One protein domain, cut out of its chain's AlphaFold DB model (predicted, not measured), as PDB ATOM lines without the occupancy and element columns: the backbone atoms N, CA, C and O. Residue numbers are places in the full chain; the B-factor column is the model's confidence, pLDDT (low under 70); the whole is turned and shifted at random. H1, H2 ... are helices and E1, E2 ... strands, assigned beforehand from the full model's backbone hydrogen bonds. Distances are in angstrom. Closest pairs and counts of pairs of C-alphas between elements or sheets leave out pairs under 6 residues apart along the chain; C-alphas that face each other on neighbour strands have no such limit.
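What this domain is: This is residues 11 to 207 of the 223 residues of an uncharacterized protein of Conexibacter arvalis (UniProt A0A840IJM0). A twisted wall of seven strands, E2 to E8, curls round helix H2, while H1 packs on the same face over the end of the wall at E2 and E3. The small pair E1 and E9 lies between the two helices, and much of the unnamed stretch 88 to 132 loops out on the side of the wall away from them. The printed part has 197 residues, and its two named helices and nine named strands, in the order H1 E1 E2 E3 E4 E5 E6 E7 E8 H2 E9, hold 82 of them, under half; the class is mixed, helices and strands. The large sheet runs E2 E3 E4 E8 E7 E6 E5, all antiparallel, as does the pair E1 E9. The whole is compact, with a radius of gyration of the C-alphas of 15.7 A and spans of 43 by 39 by 35 A.

How they stand to each other: H1, residues 11 to 24, is on the large sheet at a height of 7.1 A; its closest C-alphas to E2, residues 49 to 51, are those of Leu 14 and Val 51, 6.4 A apart. E1, residues 30 to 32, comes closest to H1 at the C-alphas of Cys 31 and Cys 18, 6.1 A apart. E2, E3, residues 62 to 69, and E4, residues 79 to 87, form a meander, each strand the antiparallel neighbour of the one before; N 50 and O 68 are 2.8 A apart, N 65 and O 84 2.8 A. A second meander holds E5, residues 133 to 140, E6, residues 143 to 149, E7, residues 163 to 169, and E8, residues 172 to 180; N 145 and O 138 are 2.8 A apart, N 148 and O 164 2.7 A, N 178 and O 163 2.8 A. E4 and E8 are antiparallel neighbours, with N 83 and O 177 2.9 A apart. The sheet curls round H2, residues 191 to 201, on the same face as H1; the C-alphas of Val 140 in E5 and Leu 198 are the closest of that pair, 5.8 A apart. E9, residues 204 to 206, is the antiparallel neighbour of E1, with N 31 and O 205 2.8 A apart. Every O i to N i+4 pair is within hydrogen-bond range in H2, and 9 of 10 in H1.

Where its parts are: H1 begins at C-alpha 11, (105.838, 137.503, 149.323), and measures 20.3 A from first to last C-alpha. E3 measures 23.7 A, E4 23.4 A and E8 26.9 A, with C-alpha 172 at (103.883, 115.192, 138.585). E5 bends by 65 degrees at residue 137. H2 measures 15.2 A, and E9 ends at C-alpha 206, (109.353, 123.773, 146.070).

The domain as a whole: The C-alphas of Arg 42 and Asp 124 are the two farthest apart, 46.8 A. The printed part has no cut. The links E1 to E2, E4 to E5 and E6 to E7 are long, with 16, 45 and 13 residues. The mean pLDDT of the printed part is 73.1, and 73 residues are under 70, among them 33 to 47, 102 to 129 and 181 to 189.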
ATOM      1  N   ASN A  11     105.032 138.711 149.487       61.56
ATOM      2  CA  ASN A  11     105.838 137.503 149.323       61.56
ATOM      3  C   ASN A  11     105.637 136.528 150.492       61.56
ATOM      4  O   ASN A  11     105.459 135.343 150.251       61.56
ATOM      5  N   ASP A  12     105.545 137.026 151.725       69.50
ATOM      6  CA  ASP A  12     105.263 136.225 152.919       69.50
ATOM      7  C   ASP A  12     103.848 135.638 152.839       69.50
ATOM      8  O   ASP A  12     103.639 134.475 153.155       69.50
ATOM      9  N   ALA A  13     102.870 136.404 152.339       73.88
ATOM     10  CA  ALA A  13     101.505 135.907 152.155       73.88
ATOM     11  C   ALA A  13     101.417 134.808 151.078       73.88
ATOM     12  O   ALA A  13     100.668 133.845 151.238       73.88
ATOM     13  N   LEU A  14     102.169 134.940 149.982       78.38
ATOM     14  CA  LEU A  14     102.268 133.898 148.959       78.38
ATOM     15  C   LEU A  14     102.989 132.662 149.505       78.38
ATOM     16  O   LEU A  14     102.453 131.566 149.382       78.38
ATOM     17  N   ALA A  15     104.133 132.844 150.164       78.75
ATOM     18  CA  ALA A  15     104.915 131.772 150.774       78.75
ATOM     19  C   ALA A  15     104.117 131.005 151.841       78.75
ATOM     20  O   ALA A  15     104.062 129.780 151.799       78.75
ATOM     21  N   GLN A  16     103.408 131.700 152.737       79.88
ATOM     22  CA  GLN A  16     102.532 131.079 153.739       79.88
ATOM     23  C   GLN A  16     101.407 130.267 153.093       79.88
ATOM     24  O   GLN A  16     101.066 129.181 153.561       79.88
ATOM     25  N   ARG A  17     100.814 130.767 152.003       81.75
ATOM     26  CA  ARG A  17      99.759 130.028 151.294       81.75
ATOM     27  C   ARG A  17     100.302 128.802 150.588       81.75
ATOM     28  O   ARG A  17      99.705 127.739 150.685       81.75
ATOM     29  N   CYS A  18     101.441 128.955 149.944       84.88
ATOM     30  CA  CYS A  18     102.224 127.884 149.367       84.88
ATOM     31  C   CYS A  18     102.536 126.764 150.366       84.88
ATOM     32  O   CYS A  18     102.209 125.608 150.103       84.88
ATOM     33  N   ALA A  19     103.074 127.115 151.534       85.69
ATOM     34  CA  ALA A  19     103.354 126.175 152.613       85.69
ATOM     35  C   ALA A  19     102.076 125.467 153.094       85.69
ATOM     36  O   ALA A  19     102.027 124.242 153.149       85.69
ATOM     37  N   SER A  20     100.992 126.221 153.306       85.12
ATOM     38  CA  SER A  20      99.704 125.648 153.720       85.12
ATOM     39  C   SER A  20      99.098 124.687 152.685       85.12
ATOM     40  O   SER A  20      98.391 123.749 153.045       85.12
ATOM     41  N   ILE A  21      99.335 124.905 151.388       85.25
ATOM     42  CA  ILE A  21      98.944 123.943 150.348       85.25
ATOM     43  C   ILE A  21      99.864 122.721 150.403       85.25
ATOM     44  O   ILE A  21      99.379 121.597 150.312       85.25
ATOM     45  N   ALA A  22     101.171 122.921 150.582       87.31
ATOM     46  CA  ALA A  22     102.156 121.842 150.614       87.31
ATOM     47  C   ALA A  22     101.946 120.866 151.779       87.31
ATOM     48  O   ALA A  22     102.204 119.674 151.617       87.31
ATOM     49  N   GLU A  23     101.430 121.350 152.910       86.06
ATOM     50  CA  GLU A  23     101.012 120.533 154.059       86.06
ATOM     51  C   GLU A  23      99.888 119.547 153.709       86.06
ATOM     52  O   GLU A  23      99.834 118.448 154.253       86.06
ATOM     53  N   ARG A  24      98.988 119.928 152.794       83.31
ATOM     54  CA  ARG A  24      97.801 119.135 152.426       83.31
ATOM     55  C   ARG A  24      97.943 118.395 151.097       83.31
ATOM     56  O   ARG A  24      97.127 117.542 150.774       83.31
ATOM     57  N   SER A  25      98.957 118.733 150.306       83.62
ATOM     58  CA  SER A  25      99.154 118.215 148.954       83.62
ATOM     59  C   SER A  25     100.142 117.047 148.937       83.62
ATOM     60  O   SER A  25     101.248 117.131 149.476       83.62
ATOM     61  N   ARG A  26      99.787 115.973 148.228       86.12
ATOM     62  CA  ARG A  26     100.706 114.886 147.843       86.12
ATOM     63  C   ARG A  26     101.605 115.277 146.672       86.12
ATOM     64  O   ARG A  26     102.608 114.621 146.425       86.12
ATOM     65  N   VAL A  27     101.257 116.349 145.964       84.94
ATOM     66  CA  VAL A  27     102.064 116.930 144.888       84.94
ATOM     67  C   VAL A  27     103.041 117.938 145.488       84.94
ATOM     68  O   VAL A  27     102.586 118.803 146.247       84.94
ATOM     69  N   PRO A  28     104.338 117.904 145.129       89.00
ATOM     70  CA  PRO A  28     105.256 118.984 145.466       89.00
ATOM     71  C   PRO A  28     104.712 120.312 144.935       89.00
ATOM     72  O   PRO A  28     104.462 120.448 143.734       89.00
ATOM     73  N   VAL A  29     104.490 121.271 145.831       87.50
ATOM     74  CA  VAL A  29     103.910 122.568 145.473       87.50
ATOM     75  C   VAL A  29     105.014 123.459 144.936       87.50
ATOM     76  O   VAL A  29     105.893 123.880 145.680       87.50
ATOM     77  N   LEU A  30     104.954 123.754 143.642       87.06
ATOM     78  CA  LEU A  30     105.821 124.727 142.998       87.06
ATOM     79  C   LEU A  30     105.291 126.137 143.229       87.06
ATOM     80  O   LEU A  30     104.225 126.514 142.730       87.06
ATOM     81  N   CYS A  31     106.065 126.903 143.982       82.12
ATOM     82  CA  CYS A  31     105.747 128.241 144.412       82.12
ATOM     83  C   CYS A  31     106.510 129.275 143.604       82.12
ATOM     84  O   CYS A  31     107.714 129.142 143.377       82.12
ATOM     85  N   PRO A  32     105.820 130.327 143.146       73.56
ATOM     86  CA  PRO A  32     106.513 131.445 142.560       73.56
ATOM     87  C   PRO A  32     107.231 132.217 143.667       73.56
ATOM     88  O   PRO A  32     106.602 132.994 144.378       73.56
ATOM     89  N   ASP A  33     108.558 132.076 143.744       62.81
ATOM     90  CA  ASP A  33     109.436 132.937 144.565       62.81
ATOM     91  C   ASP A  33     109.331 134.421 144.160       62.81
ATOM     92  O   ASP A  33     109.695 135.345 144.890       62.81
ATOM     93  N   GLY A  34     108.762 134.649 142.980       58.91
ATOM     94  CA  GLY A  34     108.100 135.871 142.575       58.91
ATOM     95  C   GLY A  34     107.817 135.838 141.074       58.91
ATOM     96  O   GLY A  34     108.579 135.268 140.297       58.91
ATOM     97  N   ILE A  35     106.705 136.433 140.642       60.06
ATOM     98  CA  ILE A  35     106.399 136.538 139.209       60.06
ATOM     99  C   ILE A  35     107.248 137.684 138.633       60.06
ATOM    100  O   ILE A  35     107.111 138.819 139.110       60.06
ATOM    101  N   PRO A  36     108.106 137.434 137.626       51.19
ATOM    102  CA  PRO A  36     108.891 138.481 136.981       51.19
ATOM    103  C   PRO A  36     108.001 139.630 136.480       51.19
ATOM    104  O   PRO A  36     106.896 139.411 135.970       51.19
ATOM    105  N   ALA A  37     108.471 140.872 136.616       50.34
ATOM    106  CA  ALA A  37     107.947 141.957 135.791       50.34
ATOM    107  C   ALA A  37     108.314 141.657 134.328       50.34
ATOM    108  O   ALA A  37     109.388 141.127 134.069       50.34
ATOM    109  N   ALA A  38     107.452 141.985 133.361       48.25
ATOM    110  CA  ALA A  38     107.720 141.714 131.935       48.25
ATOM    111  C   ALA A  38     108.790 142.654 131.328       48.25
ATOM    112  O   ALA A  38     108.936 142.783 130.110       48.25
ATOM    113  N   ARG A  39     109.536 143.367 132.175       44.38
ATOM    114  CA  ARG A  39     110.727 144.120 131.793       44.38
ATOM    115  C   ARG A  39     111.941 143.290 132.167       44.38
ATOM    116  O   ARG A  39     111.897 142.560 133.145       44.38
ATOM    117  N   GLY A  40     113.045 143.449 131.440       42.09
ATOM    118  CA  GLY A  40     114.338 142.805 131.722       42.09
ATOM    119  C   GLY A  40     114.918 143.044 133.130       42.09
ATOM    120  O   GLY A  40     116.044 142.632 133.394       42.09
ATOM    121  N   ASP A  41     114.155 143.657 134.035       45.62
ATOM    122  CA  ASP A  41     114.328 143.605 135.473       45.62
ATOM    123  C   ASP A  41     114.178 142.160 135.954       45.62
ATOM    124  O   ASP A  41     113.104 141.644 136.258       45.62
ATOM    125  N   ARG A  42     115.323 141.485 136.055       49.94
ATOM    126  CA  ARG A  42     115.459 140.114 136.568       49.94
ATOM    127  C   ARG A  42     114.997 139.945 138.022       49.94
ATOM    128  O   ARG A  42     115.046 138.825 138.531       49.94
ATOM    129  N   ARG A  43     114.594 141.029 138.692       54.47
ATOM    130  CA  ARG A  43     114.181 141.035 140.093       54.47
ATOM    131  C   ARG A  43     112.655 140.988 140.176       54.47
ATOM    132  O   ARG A  43     111.996 141.890 139.659       54.47
ATOM    133  N   PRO A  44     112.080 139.960 140.820       56.69
ATOM    134  CA  PRO A  44     110.673 139.978 141.183       56.69
ATOM    135  C   PRO A  44     110.343 141.268 141.928       56.69
ATOM    136  O   PRO A  44     111.130 141.702 142.765       56.69
ATOM    137  N   VAL A  45     109.193 141.874 141.636       57.75
ATOM    138  CA  VAL A  45     108.702 143.025 142.402       57.75
ATOM    139  C   VAL A  45     107.877 142.476 143.567       57.75
ATOM    140  O   VAL A  45     106.763 141.988 143.328       57.75
ATOM    141  N   PRO A  46     108.380 142.525 144.817       58.84
ATOM    142  CA  PRO A  46     107.616 142.069 145.969       58.84
ATOM    143  C   PRO A  46     106.303 142.842 146.058       58.84
ATOM    144  O   PRO A  46     106.261 144.036 145.763       58.84
ATOM    145  N   GLY A  47     105.207 142.197 146.456       61.12
ATOM    146  CA  GLY A  47     103.942 142.929 146.606       61.12
ATOM    147  C   GLY A  47     103.082 143.050 145.348       61.12
ATOM    148  O   GLY A  47     101.916 143.427 145.466       61.12
ATOM    149  N   ARG A  48     103.614 142.742 144.158       72.19
ATOM    150  CA  ARG A  48     102.940 143.024 142.879       72.19
ATOM    151  C   ARG A  48     101.660 142.220 142.674       72.19
ATOM    152  O   ARG A  48     100.659 142.768 142.208       72.19
ATOM    153  N   PHE A  49     101.684 140.950 143.059       75.69
ATOM    154  CA  PHE A  49     100.533 140.060 142.985       75.69
ATOM    155  C   PHE A  49      99.946 139.814 144.373       75.69
ATOM    156  O   PHE A  49     100.652 139.818 145.382       75.69
ATOM    157  N   ARG A  50      98.631 139.616 144.425       78.50
ATOM    158  CA  ARG A  50      97.920 139.118 145.604       78.50
ATOM    159  C   ARG A  50      97.335 137.748 145.294       78.50
ATOM    160  O   ARG A  50      96.744 137.567 144.229       78.50
ATOM    161  N   VAL A  51      97.456 136.831 146.246       74.81
ATOM    162  CA  VAL A  51      96.683 135.585 146.247       74.81
ATOM    163  C   VAL A  51      95.222 135.943 146.478       74.81
ATOM    164  O   VAL A  51      94.920 136.735 147.376       74.81
ATOM    165  N   ARG A  52      94.308 135.376 145.690       71.50
ATOM    166  CA  ARG A  52      92.879 135.430 146.009       71.50
ATOM    167  C   ARG A  52      92.486 134.155 146.762       71.50
ATOM    168  O   ARG A  52      92.483 133.088 146.162       71.50
ATOM    169  N   PRO A  53      92.156 134.234 148.068       59.34
ATOM    170  CA  PRO A  53      91.973 133.037 148.898       59.34
ATOM    171  C   PRO A  53      90.860 132.098 148.422       59.34
ATOM    172  O   PRO A  53      90.978 130.890 148.573       59.34
ATOM    173  N   LYS A  54      89.792 132.659 147.846       58.81
ATOM    174  CA  LYS A  54      88.615 131.919 147.368       58.81
ATOM    175  C   LYS A  54      88.841 131.146 146.062       58.81
ATOM    176  O   LYS A  54      88.002 130.338 145.694       58.81
ATOM    177  N   ASP A  55      89.951 131.413 145.380       51.75
ATOM    178  CA  ASP A  55      90.242 130.879 144.049       51.75
ATOM    179  C   ASP A  55      91.336 129.782 144.118       51.75
ATOM    180  O   ASP A  55      91.914 129.373 143.114       51.75
ATOM    181  N   LEU A  56      91.621 129.290 145.334       57.56
ATOM    182  CA  LEU A  56      92.509 128.159 145.584       57.56
ATOM    183  C   LEU A  56      91.705 126.858 145.530       57.56
ATOM    184  O   LEU A  56      90.884 126.595 146.408       57.56
ATOM    185  N   VAL A  57      91.973 126.021 144.531       64.38
ATOM    186  CA  VAL A  57      91.501 124.632 144.521       64.38
ATOM    187  C   VAL A  57      92.635 123.785 145.074       64.38
ATOM    188  O   VAL A  57      93.679 123.679 144.440       64.38
ATOM    189  N   ALA A  58      92.460 123.224 146.265       61.53
ATOM    190  CA  ALA A  58      93.398 122.274 146.848       61.53
ATOM    191  C   ALA A  58      92.671 120.947 147.059       61.53
ATOM    192  O   ALA A  58      91.640 120.904 147.725       61.53
ATOM    193  N   GLY A  59      93.214 119.884 146.481       69.00
ATOM    194  CA  GLY A  59      92.870 118.508 146.804       69.00
ATOM    195  C   GLY A  59      94.148 117.717 147.054       69.00
ATOM    196  O   GLY A  59      95.241 118.162 146.712       69.00
ATOM    197  N   ASP A  60      94.026 116.518 147.611       79.19
ATOM    198  CA  ASP A  60      95.195 115.715 147.985       79.19
ATOM    199  C   ASP A  60      96.152 115.469 146.815       79.19
ATOM    200  O   ASP A  60      97.358 115.389 147.012       79.19
ATOM    201  N   CYS A  61      95.631 115.373 145.590       83.00
ATOM    202  CA  CYS A  61      96.436 115.122 144.399       83.00
ATOM    203  C   CYS A  61      96.548 116.297 143.435       83.00
ATOM    204  O   CYS A  61      96.965 116.096 142.288       83.00
ATOM    205  N   ALA A  62      96.207 117.507 143.886       83.88
ATOM    206  CA  ALA A  62      96.426 118.695 143.089       83.88
ATOM    207  C   ALA A  62      96.242 120.031 143.799       83.88
ATOM    208  O   ALA A  62      95.531 120.147 144.792       83.88
ATOM    209  N   TYR A  63      96.790 121.079 143.192       83.25
ATOM    210  CA  TYR A  63      96.594 122.433 143.671       83.25
ATOM    211  C   TYR A  63      96.521 123.465 142.547       83.25
ATOM    212  O   TYR A  63      97.101 123.296 141.470       83.25
ATOM    213  N   LEU A  64      95.867 124.579 142.864       83.00
ATOM    214  CA  LEU A  64      95.845 125.792 142.072       83.00
ATOM    215  C   LEU A  64      96.053 127.026 142.958       83.00
ATOM    216  O   LEU A  64      95.382 127.194 143.973       83.00
ATOM    217  N   ILE A  65      96.955 127.904 142.528       82.31
ATOM    218  CA  ILE A  65      97.205 129.232 143.070       82.31
ATOM    219  C   ILE A  65      96.810 130.281 142.028       82.31
ATOM    220  O   ILE A  65      97.401 130.354 140.949       82.31
ATOM    221  N   GLU A  66      95.844 131.128 142.385       82.81
ATOM    222  CA  GLU A  66      95.395 132.256 141.571       82.81
ATOM    223  C   GLU A  66      95.936 133.593 142.102       82.81
ATOM    224  O   GLU A  66      95.748 133.971 143.266       82.81
ATOM    225  N   LEU A  67      96.626 134.317 141.220       82.56
ATOM    226  CA  LEU A  67      97.387 135.522 141.519       82.56
ATOM    227  C   LEU A  67      96.905 136.676 140.645       82.56
ATOM    228  O   LEU A  67      96.959 136.624 139.420       82.56
ATOM    229  N   HIS A  68      96.480 137.763 141.283       81.94
ATOM    230  CA  HIS A  68      96.028 138.974 140.592       81.94
ATOM    231  C   HIS A  68      96.990 140.119 140.839       81.94
ATOM    232  O   HIS A  68      97.400 140.351 141.979       81.94
ATOM    233  N   ALA A  69      97.322 140.866 139.793       79.44
ATOM    234  CA  ALA A  69      98.089 142.088 139.944       79.44
ATOM    235  C   ALA A  69      97.298 143.087 140.804       79.44
ATOM    236  O   ALA A  69      96.097 143.291 140.618       79.44
ATOM    237  N   ARG A  70      97.970 143.727 141.766       73.19
ATOM    238  CA  ARG A  70      97.346 144.760 142.612       73.19
ATOM    239  C   ARG A  70      97.006 146.030 141.832       73.19
ATOM    240  O   ARG A  70      96.107 146.765 142.227       73.19
ATOM    241  N   ARG A  71      97.738 146.293 140.748       70.44
ATOM    242  CA  ARG A  71      97.504 147.385 139.799       70.44
ATOM    243  C   ARG A  71      97.597 146.815 138.391       70.44
ATOM    244  O   ARG A  71      98.547 146.096 138.094       70.44
ATOM    245  N   ALA A  72      96.618 147.131 137.549       61.91
ATOM    246  CA  ALA A  72      96.677 146.775 136.140       61.91
ATOM    247  C   ALA A  72      97.781 147.593 135.456       61.91
ATOM    248  O   ALA A  72      97.824 148.821 135.580       61.91
ATOM    249  N   ASP A  73      98.667 146.909 134.738       64.06
ATOM    250  CA  ASP A  73      99.606 147.561 133.835       64.06
ATOM    251  C   ASP A  73      98.828 148.139 132.647       64.06
ATOM    252  O   ASP A  73      98.324 147.406 131.794       64.06
ATOM    253  N   ARG A  74      98.753 149.473 132.582       60.47
ATOM    254  CA  ARG A  74      98.080 150.191 131.492       60.47
ATOM    255  C   ARG A  74      98.747 149.967 130.134       60.47
ATOM    256  O   ARG A  74      98.098 150.169 129.116       60.47
ATOM    257  N   SER A  75     100.017 149.546 130.098       63.75
ATOM    258  CA  SER A  75     100.710 149.233 128.844       63.75
ATOM    259  C   SER A  75     100.300 147.878 128.257       63.75
ATOM    260  O   SER A  75     100.581 147.601 127.089       63.75
ATOM    261  N   GLY A  76      99.640 147.032 129.055       64.25
ATOM    262  CA  GLY A  76      99.184 145.704 128.665       64.25
ATOM    263  C   GLY A  76     100.292 144.723 128.299       64.25
ATOM    264  O   GLY A  76     100.045 143.709 127.641       64.25
ATOM    265  N   ARG A  77     101.528 145.028 128.691       65.25
ATOM    266  CA  ARG A  77     102.690 144.180 128.432       65.25
ATOM    267  C   ARG A  77     102.846 143.150 129.530       65.25
ATOM    268  O   ARG A  77     103.227 142.018 129.249       65.25
ATOM    269  N   GLU A  78     102.496 143.514 130.752       71.56
ATOM    270  CA  GLU A  78     102.654 142.639 131.895       71.56
ATOM    271  C   GLU A  78     101.412 141.773 132.163       71.56
ATOM    272  O   GLU A  78     100.285 142.173 131.841       71.56
ATOM    273  N   PRO A  79     101.587 140.585 132.773       75.75
ATOM    274  CA  PRO A  79     100.449 139.791 133.193       75.75
ATOM    275  C   PRO A  79      99.723 140.486 134.346       75.75
ATOM    276  O   PRO A  79     100.357 140.946 135.300       75.75
ATOM    277  N   TYR A  80      98.396 140.542 134.261       79.44
ATOM    278  CA  TYR A  80      97.526 141.034 135.333       79.44
ATOM    279  C   TYR A  80      96.867 139.891 136.114       79.44
ATOM    280  O   TYR A  80      96.397 140.100 137.231       79.44
ATOM    281  N   HIS A  81      96.858 138.689 135.541       83.44
ATOM    282  CA  HIS A  81      96.317 137.483 136.147       83.44
ATOM    283  C   HIS A  81      97.258 136.313 135.859       83.44
ATOM    284  O   HIS A  81      97.680 136.114 134.720       83.44
ATOM    285  N   VAL A  82      97.636 135.583 136.904       84.25
ATOM    286  CA  VAL A  82      98.563 134.455 136.842       84.25
ATOM    287  C   VAL A  82      97.971 133.275 137.590       84.25
ATOM    288  O   VAL A  82      97.426 133.428 138.680       84.25
ATOM    289  N   LEU A  83      98.109 132.098 137.000       84.56
ATOM    290  CA  LEU A  83      97.651 130.839 137.557       84.56
ATOM    291  C   LEU A  83      98.837 129.879 137.625       84.56
ATOM    292  O   LEU A  83      99.518 129.682 136.620       84.56
ATOM    293  N   ALA A  84      99.091 129.298 138.795       86.44
ATOM    294  CA  ALA A  84     100.146 128.309 139.006       86.44
ATOM    295  C   ALA A  84      99.549 127.062 139.655       86.44
ATOM    296  O   ALA A  84      98.865 127.171 140.670       86.44
ATOM    297  N   GLY A  85      99.795 125.887 139.091       86.38
ATOM    298  CA  GLY A  85      99.186 124.659 139.585       86.38
ATOM    299  C   GLY A  85     100.021 123.420 139.328       86.38
ATOM    300  O   GLY A  85     100.971 123.432 138.540       86.38
ATOM    301  N   GLY A  86      99.630 122.340 139.993       86.69
ATOM    302  CA  GLY A  86     100.249 121.032 139.849       86.69
ATOM    303  C   GLY A  86      99.288 119.902 140.188       86.69
ATOM    304  O   GLY A  86      98.295 120.109 140.885       86.69
ATOM    305  N   ARG A  87      99.582 118.702 139.683       86.12
ATOM    306  CA  ARG A  87      98.804 117.477 139.911       86.12
ATOM    307  C   ARG A  87      99.704 116.243 140.020       86.12
ATOM    308  O   ARG A  87     100.790 116.222 139.446       86.12
ATOM    309  N   CYS A  88      99.220 115.198 140.691       85.62
ATOM    310  CA  CYS A  88      99.962 113.950 140.933       85.62
ATOM    311  C   CYS A  88     100.399 113.222 139.660       85.62
ATOM    312  O   CYS A  88     101.342 112.442 139.703       85.62
ATOM    313  N   PHE A  89      99.699 113.440 138.547       85.06
ATOM    314  CA  PHE A  89      99.920 112.699 137.313       85.06
ATOM    315  C   PHE A  89     100.554 113.583 136.245       85.06
ATOM    316  O   PHE A  89     100.164 114.748 136.095       85.06
ATOM    317  N   PRO A  90     101.475 113.040 135.440       87.56
ATOM    318  CA  PRO A  90     102.111 113.816 134.393       87.56
ATOM    319  C   PRO A  90     101.071 114.312 133.378       87.56
ATOM    320  O   PRO A  90     100.055 113.673 133.090       87.56
ATOM    321  N   SER A  91     101.307 115.498 132.841       85.44
ATOM    322  CA  SER A  91     100.606 116.039 131.683       85.44
ATOM    323  C   SER A  91     101.051 115.322 130.414       85.44
ATOM    324  O   SER A  91     102.233 115.022 130.237       85.44
ATOM    325  N   GLU A  92     100.116 115.082 129.497       85.75
ATOM    326  CA  GLU A  92     100.473 114.623 128.159       85.75
ATOM    327  C   GLU A  92     101.104 115.790 127.383       85.75
ATOM    328  O   GLU A  92     100.499 116.855 127.224       85.75
ATOM    329  N   LEU A  93     102.349 115.594 126.940       88.75
ATOM    330  CA  LEU A  93     103.142 116.598 126.212       88.75
ATOM    331  C   LEU A  93     103.256 116.282 124.713       88.75
ATOM    332  O   LEU A  93     103.985 116.944 123.976       88.75
ATOM    333  N   THR A  94     102.536 115.264 124.250       87.12
ATOM    334  CA  THR A  94     102.443 114.873 122.845       87.12
ATOM    335  C   THR A  94     101.138 115.370 122.248       87.12
ATOM    336  O   THR A  94     100.104 115.367 122.899       87.12
ATOM    337  N   THR A  95     101.170 115.801 120.991       83.25
ATOM    338  CA  THR A  95      99.970 116.190 120.244       83.25
ATOM    339  C   THR A  95     100.107 115.744 118.794       83.25
ATOM    340  O   THR A  95     101.211 115.767 118.245       83.25
ATOM    341  N   ARG A  96      98.992 115.324 118.187       85.44
ATOM    342  CA  ARG A  96      98.915 114.939 116.766       85.44
ATOM    343  C   ARG A  96      98.276 116.022 115.899       85.44
ATOM    344  O   ARG A  96      98.643 116.170 114.745       85.44
ATOM    345  N   ASP A  97      97.340 116.780 116.460       87.44
ATOM    346  CA  ASP A  97      96.517 117.773 115.760       87.44
ATOM    347  C   ASP A  97      96.882 119.222 116.130       87.44
ATOM    348  O   ASP A  97      96.141 120.161 115.837       87.44
ATOM    349  N   GLY A  98      98.009 119.412 116.826       86.75
ATOM    350  CA  GLY A  98      98.458 120.720 117.300       86.75
ATOM    351  C   GLY A  98      97.592 121.299 118.422       86.75
ATOM    352  O   GLY A  98      97.682 122.493 118.715       86.75
ATOM    353  N   ARG A  99      96.743 120.490 119.062       85.56
ATOM    354  CA  ARG A  99      95.939 120.874 120.230       85.56
ATOM    355  C   ARG A  99      96.354 120.057 121.441       85.56
ATOM    356  O   ARG A  99      96.805 118.920 121.312       85.56
ATOM    357  N   TRP A 100      96.210 120.639 122.626       81.69
ATOM    358  CA  TRP A 100      96.499 119.919 123.863       81.69
ATOM    359  C   TRP A 100      95.586 118.674 123.971       81.69
ATOM    360  O   TRP A 100      94.455 118.729 123.477       81.69
ATOM    361  N   PRO A 101      96.042 117.528 124.505       74.75
ATOM    362  CA  PRO A 101      95.259 116.286 124.492       74.75
ATOM    363  C   PRO A 101      93.980 116.320 125.338       74.75
ATOM    364  O   PRO A 101      93.936 116.946 126.393       74.75
ATOM    365  N   ARG A 102      92.938 115.595 124.890       66.75
ATOM    366  CA  ARG A 102      91.630 115.488 125.580       66.75
ATOM    367  C   ARG A 102      91.734 114.883 126.978       66.75
ATOM    368  O   ARG A 102      91.115 115.391 127.901       66.75
ATOM    369  N   ARG A 103      92.596 113.876 127.150       61.84
ATOM    370  CA  ARG A 103      92.812 113.191 128.434       61.84
ATOM    371  C   ARG A 103      93.342 114.123 129.540       61.84
ATOM    372  O   ARG A 103      93.335 113.749 130.699       61.84
ATOM    373  N   GLY A 104      93.808 115.331 129.205       51.84
ATOM    374  CA  GLY A 104      94.173 116.364 130.182       51.84
ATOM    375  C   GLY A 104      93.057 117.360 130.520       51.84
ATOM    376  O   GLY A 104      93.212 118.110 131.479       51.84
ATOM    377  N   VAL A 105      91.975 117.379 129.737       51.59
ATOM    378  CA  VAL A 105      90.865 118.340 129.827       51.59
ATOM    379  C   VAL A 105      89.668 117.741 130.569       51.59
ATOM    380  O   VAL A 105      89.032 118.451 131.332       51.59
ATOM    381  N   ASP A 106      89.405 116.442 130.407       47.22
ATOM    382  CA  ASP A 106      88.233 115.781 131.007       47.22
ATOM    383  C   ASP A 106      88.410 115.428 132.509       47.22
ATOM    384  O   ASP A 106      87.426 115.189 133.205       47.22
ATOM    385  N   ASP A 107      89.633 115.494 133.061       48.81
ATOM    386  CA  ASP A 107      89.928 115.317 134.506       48.81
ATOM    387  C   ASP A 107      89.645 116.614 135.321       48.81
ATOM    388  O   ASP A 107      90.401 117.049 136.200       48.81
ATOM    389  N   ASP A 108      88.533 117.269 134.980       42.69
ATOM    390  CA  ASP A 108      88.272 118.718 134.997       42.69
ATOM    391  C   ASP A 108      87.935 119.351 136.370       42.69
ATOM    392  O   ASP A 108      87.335 120.430 136.477       42.69
ATOM    393  N   ALA A 109      88.321 118.709 137.473       45.78
ATOM    394  CA  ALA A 109      88.242 119.352 138.790       45.78
ATOM    395  C   ALA A 109      89.463 120.246 139.062       45.78
ATOM    396  O   ALA A 109      89.376 121.227 139.798       45.78
ATOM    397  N   VAL A 110      90.602 119.919 138.452       43.38
ATOM    398  CA  VAL A 110      91.904 120.334 138.973       43.38
ATOM    399  C   VAL A 110      92.654 121.315 138.064       43.38
ATOM    400  O   VAL A 110      93.336 122.208 138.565       43.38
ATOM    401  N   LEU A 111      92.531 121.189 136.739       48.06
ATOM    402  CA  LEU A 111      93.253 122.027 135.766       48.06
ATOM    403  C   LEU A 111      92.318 122.824 134.844       48.06
ATOM    404  O   LEU A 111      92.708 123.162 133.726       48.06
ATOM    405  N   ARG A 112      91.152 123.248 135.358       53.31
ATOM    406  CA  ARG A 112      90.212 124.216 134.730       53.31
ATOM    407  C   ARG A 112      90.869 125.478 134.142       53.31
ATOM    408  O   ARG A 112      90.251 126.232 133.400       53.31
ATOM    409  N   LEU A 113      92.134 125.687 134.478       51.84
ATOM    410  CA  LEU A 113      93.113 126.594 133.902       51.84
ATOM    411  C   LEU A 113      93.174 126.660 132.380       51.84
ATOM    412  O   LEU A 113      93.535 127.706 131.844       51.84
ATOM    413  N   LEU A 114      92.891 125.561 131.685       51.16
ATOM    414  CA  LEU A 114      93.237 125.416 130.277       51.16
ATOM    415  C   LEU A 114      92.073 124.846 129.474       51.16
ATOM    416  O   LEU A 114      92.098 123.704 129.028       51.16
ATOM    417  N   GLY A 115      91.084 125.707 129.246       49.16
ATOM    418  CA  GLY A 115      89.895 125.388 128.462       49.16
ATOM    419  C   GLY A 115      88.714 125.091 129.367       49.16
ATOM    420  O   GLY A 115      88.466 123.948 129.718       49.16
ATOM    421  N   ARG A 116      87.962 126.135 129.714       54.22
ATOM    422  CA  ARG A 116      86.633 125.973 130.296       54.22
ATOM    423  C   ARG A 116      85.604 126.157 129.188       54.22
ATOM    424  O   ARG A 116      85.824 126.957 128.277       54.22
ATOM    425  N   ALA A 117      84.515 125.410 129.300       50.34
ATOM    426  CA  ALA A 117      83.197 125.680 128.748       50.34
ATOM    427  C   ALA A 117      83.054 127.056 128.042       50.34
ATOM    428  O   ALA A 117      83.156 128.103 128.689       50.34
ATOM    429  N   THR A 118      82.821 127.052 126.721       49.09
ATOM    430  CA  THR A 118      82.461 128.256 125.949       49.09
ATOM    431  C   THR A 118      81.290 128.972 126.626       49.09
ATOM    432  O   THR A 118      80.230 128.386 126.780       49.09
ATOM    433  N   LEU A 119      81.453 130.237 127.019       51.19
ATOM    434  CA  LEU A 119      80.354 131.020 127.588       51.19
ATOM    435  C   LEU A 119      79.701 131.829 126.465       51.19
ATOM    436  O   LEU A 119      80.265 132.854 126.076       51.19
ATOM    437  N   ARG A 120      78.550 131.413 125.919       52.38
ATOM    438  CA  ARG A 120      77.729 132.341 125.121       52.38
ATOM    439  C   ARG A 120      76.733 133.056 126.042       52.38
ATOM    440  O   ARG A 120      76.321 132.487 127.054       52.38
ATOM    441  N   PRO A 121      76.355 134.312 125.742       44.44
ATOM    442  CA  PRO A 121      75.263 134.966 126.457       44.44
ATOM    443  C   PRO A 121      73.968 134.143 126.314       44.44
ATOM    444  O   PRO A 121      73.497 133.970 125.195       44.44
ATOM    445  N   GLY A 122      73.411 133.653 127.428       53.25
ATOM    446  CA  GLY A 122      72.122 132.944 127.459       53.25
ATOM    447  C   GLY A 122      72.150 131.425 127.225       53.25
ATOM    448  O   GLY A 122      71.105 130.863 126.927       53.25
ATOM    449  N   ASP A 123      73.301 130.755 127.330       58.00
ATOM    450  CA  ASP A 123      73.364 129.300 127.116       58.00
ATOM    451  C   ASP A 123      72.852 128.482 128.324       58.00
ATOM    452  O   ASP A 123      73.480 128.484 129.382       58.00
ATOM    453  N   ASP A 124      71.802 127.683 128.086       47.59
ATOM    454  CA  ASP A 124      71.328 126.557 128.920       47.59
ATOM    455  C   ASP A 124      71.764 125.174 128.344       47.59
ATOM    456  O   ASP A 124      71.228 124.127 128.708       47.59
ATOM    457  N   GLY A 125      72.713 125.150 127.393       42.53
ATOM    458  CA  GLY A 125      73.128 123.953 126.632       42.53
ATOM    459  C   GLY A 125      74.457 123.306 127.073       42.53
ATOM    460  O   GLY A 125      75.230 123.912 127.819       42.53
ATOM    461  N   PRO A 126      74.768 122.072 126.607       44.47
ATOM    462  CA  PRO A 126      75.984 121.358 126.991       44.47
ATOM    463  C   PRO A 126      77.230 122.074 126.469       44.47
ATOM    464  O   PRO A 126      77.355 122.375 125.280       44.47
ATOM    465  N   ILE A 127      78.163 122.343 127.381       55.00
ATOM    466  CA  ILE A 127      79.310 123.187 127.087       55.00
ATOM    467  C   ILE A 127      80.522 122.347 126.685       55.00
ATOM    468  O   ILE A 127      81.093 121.636 127.506       55.00
ATOM    469  N   GLU A 128      80.945 122.444 125.421       56.19
ATOM    470  CA  GLU A 128      82.108 121.695 124.938       56.19
ATOM    471  C   GLU A 128      83.436 122.290 125.456       56.19
ATOM    472  O   GLU A 128      83.660 123.506 125.335       56.19
ATOM    473  N   PRO A 129      84.360 121.458 125.980       61.09
ATOM    474  CA  PRO A 129      85.693 121.903 126.366       61.09
ATOM    475  C   PRO A 129      86.530 122.322 125.148       61.09
ATOM    476  O   PRO A 129      86.818 121.528 124.245       61.09
ATOM    477  N   VAL A 130      86.990 123.575 125.123       70.31
ATOM    478  CA  VAL A 130      87.874 124.071 124.060       70.31
ATOM    479  C   VAL A 130      89.330 123.802 124.424       70.31
ATOM    480  O   VAL A 130      89.920 124.488 125.258       70.31
ATOM    481  N   ARG A 131      89.938 122.828 123.738       78.69
ATOM    482  CA  ARG A 131      91.353 122.471 123.934       78.69
ATOM    483  C   ARG A 131      92.278 123.618 123.508       78.69
ATOM    484  O   ARG A 131      92.150 124.088 122.367       78.69
ATOM    485  N   PRO A 132      93.233 124.038 124.359       82.06
ATOM    486  CA  PRO A 132      94.254 125.005 123.980       82.06
ATOM    487  C   PRO A 132      95.023 124.567 122.733       82.06
ATOM    488  O   PRO A 132      95.281 123.378 122.519       82.06
ATOM    489  N   ARG A 133      95.438 125.541 121.924       87.06
ATOM    490  CA  ARG A 133      96.357 125.293 120.812       87.06
ATOM    491  C   ARG A 133      97.768 125.123 121.363       87.06
ATOM    492  O   ARG A 133      98.206 125.945 122.165       87.06
ATOM    493  N   VAL A 134      98.486 124.114 120.886       88.75
ATOM    494  CA  VAL A 134      99.933 124.020 121.078       88.75
ATOM    495  C   VAL A 134     100.582 125.036 120.154       88.75
ATOM    496  O   VAL A 134     100.435 124.978 118.932       88.75
ATOM    497  N   VAL A 135     101.235 126.017 120.760       90.06
ATOM    498  CA  VAL A 135     102.012 127.026 120.049       90.06
ATOM    499  C   VAL A 135     103.371 126.449 119.699       90.06
ATOM    500  O   VAL A 135     103.792 126.558 118.555       90.06
ATOM    501  N   ASP A 136     104.042 125.869 120.692       91.25
ATOM    502  CA  ASP A 136     105.426 125.441 120.561       91.25
ATOM    503  C   ASP A 136     105.768 124.323 121.553       91.25
ATOM    504  O   ASP A 136     105.107 124.155 122.587       91.25
ATOM    505  N   ARG A 137     106.823 123.571 121.242       92.00
ATOM    506  CA  ARG A 137     107.496 122.666 122.176       92.00
ATOM    507  C   ARG A 137     108.622 123.435 122.846       92.00
ATOM    508  O   ARG A 137     109.461 124.027 122.185       92.00
ATOM    509  N   VAL A 138     108.649 123.413 124.168       92.19
ATOM    510  CA  VAL A 138     109.521 124.289 124.956       92.19
ATOM    511  C   VAL A 138     110.270 123.500 126.016       92.19
ATOM    512  O   VAL A 138     109.982 122.327 126.264       92.19
ATOM    513  N   ARG A 139     111.231 124.158 126.665       91.44
ATOM    514  CA  ARG A 139     111.813 123.674 127.914       91.44
ATOM    515  C   ARG A 139     111.475 124.627 129.050       91.44
ATOM    516  O   ARG A 139     111.567 125.842 128.893       91.44
ATOM    517  N   VAL A 140     111.097 124.063 130.189       87.38
ATOM    518  CA  VAL A 140     110.967 124.772 131.462       87.38
ATOM    519  C   VAL A 140     112.182 124.389 132.295       87.38
ATOM    520  O   VAL A 140     112.255 123.283 132.828       87.38
ATOM    521  N   GLY A 141     113.184 125.270 132.311       86.19
ATOM    522  CA  GLY A 141     114.524 124.901 132.761       86.19
ATOM    523  C   GLY A 141     115.092 123.791 131.876       86.19
ATOM    524  O   GLY A 141     115.203 123.943 130.658       86.19
ATOM    525  N   ASP A 142     115.406 122.649 132.474       88.56
ATOM    526  CA  ASP A 142     115.876 121.452 131.783       88.56
ATOM    527  C   ASP A 142     114.746 120.469 131.430       88.56
ATOM    528  O   ASP A 142     115.020 119.425 130.844       88.56
ATOM    529  N   ARG A 143     113.478 120.761 131.735       93.44
ATOM    530  CA  ARG A 143     112.375 119.811 131.523       93.44
ATOM    531  C   ARG A 143     111.625 120.084 130.221       93.44
ATOM    532  O   ARG A 143     111.352 121.248 129.927       93.44
ATOM    533  N   PRO A 144     111.261 119.053 129.435       94.50
ATOM    534  CA  PRO A 144     110.421 119.240 128.258       94.50
ATOM    535  C   PRO A 144     109.021 119.716 128.662       94.50
ATOM    536  O   PRO A 144     108.479 119.309 129.692       94.50
ATOM    537  N   GLY A 145     108.423 120.555 127.823       92.88
ATOM    538  CA  GLY A 145     107.094 121.106 128.036       92.88
ATOM    539  C   GLY A 145     106.417 121.537 126.740       92.88
ATOM    540  O   GLY A 145     106.992 121.474 125.651       92.88
ATOM    541  N   LEU A 146     105.179 122.003 126.872       91.56
ATOM    542  CA  LEU A 146     104.426 122.639 125.797       91.56
ATOM    543  C   LEU A 146     104.084 124.074 126.173       91.56
ATOM    544  O   LEU A 146     103.697 124.360 127.307       91.56
ATOM    545  N   LEU A 147     104.172 124.955 125.183       90.81
ATOM    546  CA  LEU A 147     103.597 126.283 125.240       90.81
ATOM    547  C   LEU A 147     102.214 126.239 124.597       90.81
ATOM    548  O   LEU A 147     102.060 125.888 123.427       90.81
ATOM    549  N   LEU A 148     101.205 126.597 125.371       88.50
ATOM    550  CA  LEU A 148      99.802 126.519 125.017       88.50
ATOM    551  C   LEU A 148      99.191 127.912 124.945       88.50
ATOM    552  O   LEU A 148      99.529 128.801 125.728       88.50
ATOM    553  N   ARG A 149      98.222 128.073 124.048       86.19
ATOM    554  CA  ARG A 149      97.381 129.261 123.969       86.19
ATOM    555  C   ARG A 149      95.917 128.893 124.114       86.19
ATOM    556  O   ARG A 149      95.378 128.129 123.309       86.19
ATOM    557  N   VAL A 150      95.272 129.492 125.106       82.25
ATOM    558  CA  VAL A 150      93.827 129.392 125.297       82.25
ATOM    559  C   VAL A 150      93.147 130.350 124.318       82.25
ATOM    560  O   VAL A 150      93.591 131.487 124.133       82.25
ATOM    561  N   ALA A 151      92.085 129.890 123.654       78.12
ATOM    562  CA  ALA A 151      91.293 130.740 122.763       78.12
ATOM    563  C   ALA A 151      90.786 131.988 123.520       78.12
ATOM    564  O   ALA A 151      90.565 131.908 124.723       78.12
ATOM    565  N   PRO A 152      90.608 133.155 122.882       76.38
ATOM    566  CA  PRO A 152      90.023 134.315 123.557       76.38
ATOM    567  C   PRO A 152      88.559 134.062 123.957       76.38
ATOM    568  O   PRO A 152      87.898 133.168 123.417       76.38
ATOM    569  N   PHE A 153      88.041 134.862 124.894       69.81
ATOM    570  CA  PHE A 153      86.604 134.915 125.187       69.81
ATOM    571  C   PHE A 153      85.813 135.232 123.900       69.81
ATOM    572  O   PHE A 153      86.281 136.048 123.100       69.81
ATOM    573  N   PRO A 154      84.637 134.615 123.669       65.69
ATOM    574  CA  PRO A 154      83.932 133.662 124.543       65.69
ATOM    575  C   PRO A 154      84.425 132.210 124.467       65.69
ATOM    576  O   PRO A 154      84.152 131.422 125.371       65.69
ATOM    577  N   ARG A 155      85.180 131.848 123.422       71.12
ATOM    578  CA  ARG A 155      85.580 130.455 123.141       71.12
ATOM    579  C   ARG A 155      86.476 129.840 124.217       71.12
ATOM    580  O   ARG A 155      86.364 128.655 124.475       71.12
ATOM    581  N   GLY A 156      87.367 130.610 124.838       65.88
ATOM    582  CA  GLY A 156      88.197 130.117 125.948       65.88
ATOM    583  C   GLY A 156      87.584 130.269 127.339       65.88
ATOM    584  O   GLY A 156      88.283 130.047 128.329       65.88
ATOM    585  N   GLY A 157      86.324 130.707 127.429       68.50
ATOM    586  CA  GLY A 157      85.654 130.981 128.697       68.50
ATOM    587  C   GLY A 157      86.357 132.064 129.525       68.50
ATOM    588  O   GLY A 157      86.988 132.980 128.992       68.50
ATOM    589  N   ILE A 158      86.259 131.948 130.851       63.78
ATOM    590  CA  ILE A 158      86.812 132.914 131.822       63.78
ATOM    591  C   ILE A 158      88.347 132.995 131.831       63.78
ATOM    592  O   ILE A 158      88.907 133.992 132.280       63.78
ATOM    593  N   HIS A 159      89.025 131.967 131.316       68.94
ATOM    594  CA  HIS A 159      90.483 131.919 131.157       68.94
ATOM    595  C   HIS A 159      90.900 132.188 129.705       68.94
ATOM    596  O   HIS A 159      92.039 131.935 129.305       68.94
ATOM    597  N   GLY A 160      89.973 132.687 128.884       74.00
ATOM    598  CA  GLY A 160      90.247 132.978 127.494       74.00
ATOM    599  C   GLY A 160      91.341 134.032 127.345       74.00
ATOM    600  O   GLY A 160      91.353 135.028 128.060       74.00
ATOM    601  N   GLY A 161      92.263 133.813 126.406       77.44
ATOM    602  CA  GLY A 161      93.391 134.718 126.164       77.44
ATOM    603  C   GLY A 161      94.632 134.444 127.017       77.44
ATOM    604  O   GLY A 161      95.621 135.160 126.882       77.44
ATOM    605  N   HIS A 162      94.621 133.399 127.844       85.50
ATOM    606  CA  HIS A 162      95.802 132.950 128.568       85.50
ATOM    607  C   HIS A 162      96.864 132.328 127.641       85.50
ATOM    608  O   HIS A 162      96.558 131.580 126.705       85.50
ATOM    609  N   LEU A 163      98.131 132.592 127.960       87.12
ATOM    610  CA  LEU A 163      99.273 131.792 127.527       87.12
ATOM    611  C   LEU A 163      99.690 130.884 128.686       87.12
ATOM    612  O   LEU A 163      99.634 131.309 129.839       87.12
ATOM    613  N   ALA A 164     100.081 129.643 128.414       88.00
ATOM    614  CA  ALA A 164     100.443 128.698 129.465       88.00
ATOM    615  C   ALA A 164     101.619 127.813 129.082       88.00
ATOM    616  O   ALA A 164     101.697 127.332 127.959       88.00
ATOM    617  N   GLY A 165     102.511 127.572 130.030       90.19
ATOM    618  CA  GLY A 165     103.528 126.533 129.945       90.19
ATOM    619  C   GLY A 165     103.066 125.335 130.755       90.19
ATOM    620  O   GLY A 165     102.694 125.503 131.916       90.19
ATOM    621  N   VAL A 166     103.095 124.149 130.154       90.94
ATOM    622  CA  VAL A 166     102.845 122.875 130.842       90.94
ATOM    623  C   VAL A 166     104.081 121.994 130.748       90.94
ATOM    624  O   VAL A 166     104.702 121.906 129.690       90.94
ATOM    625  N   TRP A 167     104.456 121.354 131.848       93.38
ATOM    626  CA  TRP A 167     105.619 120.468 131.912       93.38
ATOM    627  C   TRP A 167     105.415 119.394 132.975       93.38
ATOM    628  O   TRP A 167     104.461 119.450 133.753       93.38
ATOM    629  N   ASN A 168     106.327 118.427 133.007       92.31
ATOM    630  CA  ASN A 168     106.351 117.376 134.016       92.31
ATOM    631  C   ASN A 168     107.645 117.440 134.822       92.31
ATOM    632  O   ASN A 168     108.708 117.749 134.279       92.31
ATOM    633  N   ARG A 169     107.557 117.117 136.111       91.50
ATOM    634  CA  ARG A 169     108.702 116.992 137.014       91.50
ATOM    635  C   ARG A 169     108.384 115.938 138.072       91.50
ATOM    636  O   ARG A 169     107.298 115.955 138.632       91.50
ATOM    637  N   ASP A 170     109.327 115.030 138.315       90.12
ATOM    638  CA  ASP A 170     109.274 114.044 139.406       90.12
ATOM    639  C   ASP A 170     107.945 113.250 139.458       90.12
ATOM    640  O   ASP A 170     107.359 113.036 140.512       90.12
ATOM    641  N   GLY A 171     107.433 112.852 138.284       89.31
ATOM    642  CA  GLY A 171     106.170 112.113 138.138       89.31
ATOM    643  C   GLY A 171     104.897 112.971 138.178       89.31
ATOM    644  O   GLY A 171     103.835 112.481 137.812       89.31
ATOM    645  N   ALA A 172     104.997 114.253 138.525       90.12
ATOM    646  CA  ALA A 172     103.883 115.192 138.585       90.12
ATOM    647  C   ALA A 172     103.790 116.082 137.334       90.12
ATOM    648  O   ALA A 172     104.775 116.324 136.628       90.12
ATOM    649  N   GLY A 173     102.581 116.576 137.065       89.75
ATOM    650  CA  GLY A 173     102.293 117.540 136.002       89.75
ATOM    651  C   GLY A 173     102.109 118.945 136.565       89.75
ATOM    652  O   GLY A 173     101.459 119.114 137.594       89.75
ATOM    653  N   TYR A 174     102.642 119.948 135.873       89.81
ATOM    654  CA  TYR A 174     102.660 121.340 136.321       89.81
ATOM    655  C   TYR A 174     102.226 122.307 135.231       89.81
ATOM    656  O   TYR A 174     102.345 122.030 134.033       89.81
ATOM    657  N   VAL A 175     101.740 123.466 135.669       89.06
ATOM    658  CA  VAL A 175     101.324 124.549 134.787       89.06
ATOM    659  C   VAL A 175     101.593 125.913 135.406       89.06
ATOM    660  O   VAL A 175     101.349 126.148 136.590       89.06
ATOM    661  N   LEU A 176     102.042 126.835 134.560       88.75
ATOM    662  CA  LEU A 176     102.066 128.265 134.833       88.75
ATOM    663  C   LEU A 176     101.389 128.978 133.670       88.75
ATOM    664  O   LEU A 176     101.748 128.762 132.513       88.75
ATOM    665  N   SER A 177     100.412 129.825 133.965       87.19
ATOM    666  CA  SER A 177      99.637 130.528 132.954       87.19
ATOM    667  C   SER A 177      99.508 132.010 133.251       87.19
ATOM    668  O   SER A 177      99.214 132.398 134.377       87.19
ATOM    669  N   PHE A 178      99.713 132.831 132.222       86.56
ATOM    670  CA  PHE A 178      99.638 134.284 132.266       86.56
ATOM    671  C   PHE A 178      98.493 134.795 131.399       86.56
ATOM    672  O   PHE A 178      98.336 134.394 130.244       86.56
ATOM    673  N   HIS A 179      97.757 135.758 131.942       82.75
ATOM    674  CA  HIS A 179      96.877 136.628 131.185       82.75
ATOM    675  C   HIS A 179      97.451 138.039 131.158       82.75
ATOM    676  O   HIS A 179      97.622 138.684 132.197       82.75
ATOM    677  N   ASN A 180      97.702 138.534 129.953       75.25
ATOM    678  CA  ASN A 180      98.166 139.887 129.695       75.25
ATOM    679  C   ASN A 180      97.065 140.621 128.929       75.25
ATOM    680  O   ASN A 180      96.376 140.013 128.101       75.25
ATOM    681  N   HIS A 181      96.928 141.933 129.123       67.38
ATOM    682  CA  HIS A 181      96.027 142.704 128.268       67.38
ATOM    683  C   HIS A 181      96.461 142.579 126.786       67.38
ATOM    684  O   HIS A 181      97.644 142.445 126.452       67.38
ATOM    685  N   GLY A 182      95.488 142.568 125.871       57.22
ATOM    686  CA  GLY A 182      95.749 142.587 124.425       57.22
ATOM    687  C   GLY A 182      96.094 141.246 123.758       57.22
ATOM    688  O   GLY A 182      96.365 141.237 122.560       57.22
ATOM    689  N   LEU A 183      96.028 140.099 124.452       55.47
ATOM    690  CA  LEU A 183      96.156 138.769 123.810       55.47
ATOM    691  C   LEU A 183      94.931 138.358 122.961       55.47
ATOM    692  O   LEU A 183      94.907 137.259 122.401       55.47
ATOM    693  N   GLY A 184      93.937 139.242 122.823       50.19
ATOM    694  CA  GLY A 184      92.626 138.949 122.240       50.19
ATOM    695  C   GLY A 184      92.562 138.767 120.718       50.19
ATOM    696  O   GLY A 184      91.586 138.188 120.258       50.19
ATOM    697  N   ALA A 185      93.559 139.204 119.930       46.75
ATOM    698  CA  ALA A 185      93.399 139.256 118.461       46.75
ATOM    699  C   ALA A 185      94.580 138.759 117.602       46.75
ATOM    700  O   ALA A 185      94.361 138.313 116.480       46.75
ATOM    701  N   ARG A 186      95.836 138.819 118.068       53.47
ATOM    702  CA  ARG A 186      96.992 138.472 117.209       53.47
ATOM    703  C   ARG A 186      97.326 136.981 117.271       53.47
ATOM    704  O   ARG A 186      97.457 136.494 118.384       53.47
ATOM    705  N   PRO A 187      97.505 136.259 116.150       47.59
ATOM    706  CA  PRO A 187      97.572 134.789 116.106       47.59
ATOM    707  C   PRO A 187      98.858 134.158 116.672       47.59
ATOM    708  O   PRO A 187      98.797 133.036 117.174       47.59
ATOM    709  N   ALA A 188      99.985 134.871 116.687       54.25
ATOM    710  CA  ALA A 188     101.203 134.424 117.367       54.25
ATOM    711  C   ALA A 188     101.226 134.944 118.815       54.25
ATOM    712  O   ALA A 188     100.831 136.094 119.043       54.25
ATOM    713  N   PRO A 189     101.643 134.143 119.810       59.22
ATOM    714  CA  PRO A 189     102.023 134.728 121.080       59.22
ATOM    715  C   PRO A 189     103.218 135.641 120.844       59.22
ATOM    716  O   PRO A 189     104.157 135.283 120.142       59.22
ATOM    717  N   ASP A 190     103.149 136.836 121.414       73.38
ATOM    718  CA  ASP A 190     104.296 137.729 121.508       73.38
ATOM    719  C   ASP A 190     105.439 136.926 122.146       73.38
ATOM    720  O   ASP A 190     105.343 136.541 123.314       73.38
ATOM    721  N   GLU A 191     106.467 136.590 121.363       73.69
ATOM    722  CA  GLU A 191     107.565 135.712 121.782       73.69
ATOM    723  C   GLU A 191     108.187 136.167 123.102       73.69
ATOM    724  O   GLU A 191     108.670 135.358 123.892       73.69
ATOM    725  N   ARG A 192     108.150 137.478 123.371       75.19
ATOM    726  CA  ARG A 192     108.577 138.047 124.645       75.19
ATOM    727  C   ARG A 192     107.759 137.494 125.808       75.19
ATOM    728  O   ARG A 192     108.344 137.028 126.774       75.19
ATOM    729  N   ARG A 193     106.430 137.481 125.695       77.62
ATOM    730  CA  ARG A 193     105.526 136.973 126.740       77.62
ATOM    731  C   ARG A 193     105.724 135.477 126.964       77.62
ATOM    732  O   ARG A 193     105.661 135.020 128.100       77.62
ATOM    733  N   ALA A 194     105.994 134.728 125.893       80.69
ATOM    734  CA  ALA A 194     106.359 133.319 125.989       80.69
ATOM    735  C   ALA A 194     107.677 133.130 126.754       80.69
ATOM    736  O   ALA A 194     107.722 132.351 127.702       80.69
ATOM    737  N   ARG A 195     108.724 133.889 126.408       80.94
ATOM    738  CA  ARG A 195     110.007 133.862 127.128       80.94
ATOM    739  C   ARG A 195     109.850 134.230 128.604       80.94
ATOM    740  O   ARG A 195     110.393 133.526 129.449       80.94
ATOM    741  N   ASP A 196     109.083 135.271 128.916       79.19
ATOM    742  CA  ASP A 196     108.844 135.708 130.297       79.19
ATOM    743  C   ASP A 196     108.114 134.631 131.110       79.19
ATOM    744  O   ASP A 196     108.486 134.354 132.252       79.19
ATOM    745  N   LEU A 197     107.113 133.979 130.510       82.62
ATOM    746  CA  LEU A 197     106.404 132.861 131.129       82.62
ATOM    747  C   LEU A 197     107.343 131.686 131.412       82.62
ATOM    748  O   LEU A 197     107.335 131.153 132.518       82.62
ATOM    749  N   LEU A 198     108.164 131.289 130.441       83.00
ATOM    750  CA  LEU A 198     109.070 130.148 130.594       83.00
ATOM    751  C   LEU A 198     110.176 130.432 131.614       83.00
ATOM    752  O   LEU A 198     110.495 129.565 132.425       83.00
ATOM    753  N   ALA A 199     110.706 131.657 131.628       81.62
ATOM    754  CA  ALA A 199     111.682 132.099 132.619       81.62
ATOM    755  C   ALA A 199     111.091 132.179 134.035       81.62
ATOM    756  O   ALA A 199     111.805 131.969 135.014       81.62
ATOM    757  N   ALA A 200     109.800 132.498 134.167       79.94
ATOM    758  CA  ALA A 200     109.097 132.435 135.444       79.94
ATOM    759  C   ALA A 200     108.876 130.981 135.883       79.94
ATOM    760  O   ALA A 200     109.148 130.639 137.031       79.94
ATOM    761  N   ALA A 201     108.442 130.119 134.961       82.12
ATOM    762  CA  ALA A 201     108.204 128.703 135.222       82.12
ATOM    763  C   ALA A 201     109.485 127.976 135.663       82.12
ATOM    764  O   ALA A 201     109.451 127.180 136.595       82.12
ATOM    765  N   SER A 202     110.635 128.305 135.065       81.62
ATOM    766  CA  SER A 202     111.928 127.714 135.435       81.62
ATOM    767  C   SER A 202     112.454 128.157 136.804       81.62
ATOM    768  O   SER A 202     113.436 127.600 137.279       81.62
ATOM    769  N   LYS A 203     111.859 129.193 137.405       80.94
ATOM    770  CA  LYS A 203     112.243 129.741 138.713       80.94
ATOM    771  C   LYS A 203     111.285 129.335 139.831       80.94
ATOM    772  O   LYS A 203     111.458 129.802 140.950       80.94
ATOM    773  N   LEU A 204     110.262 128.528 139.544       79.56
ATOM    774  CA  LEU A 204     109.384 128.032 140.597       79.56
ATOM    775  C   LEU A 204     110.161 127.063 141.492       79.56
ATOM    776  O   LEU A 204     110.782 126.115 141.004       79.56
ATOM    777  N   SER A 205     110.101 127.294 142.796       80.75
ATOM    778  CA  SER A 205     110.770 126.484 143.809       80.75
ATOM    779  C   SER A 205     109.760 125.597 144.532       80.75
ATOM    780  O   SER A 205     108.556 125.844 144.488       80.75
ATOM    781  N   ASN A 206     110.229 124.542 145.193       80.31
ATOM    782  CA  ASN A 206     109.353 123.773 146.070       80.31
ATOM    783  C   ASN A 206     109.017 124.618 147.302       80.31
ATOM    784  O   ASN A 206     109.917 125.119 147.973       80.31
ATOM    785  N   ALA A 207     107.734 124.721 147.637       75.25
ATOM    786  CA  ALA A 207     107.339 125.196 148.951       75.25
ATOM    787  C   ALA A 207     107.841 124.200 150.001       75.25
ATOM    788  O   ALA A 207     107.558 123.003 149.903       75.25
TER     789      ALA A 207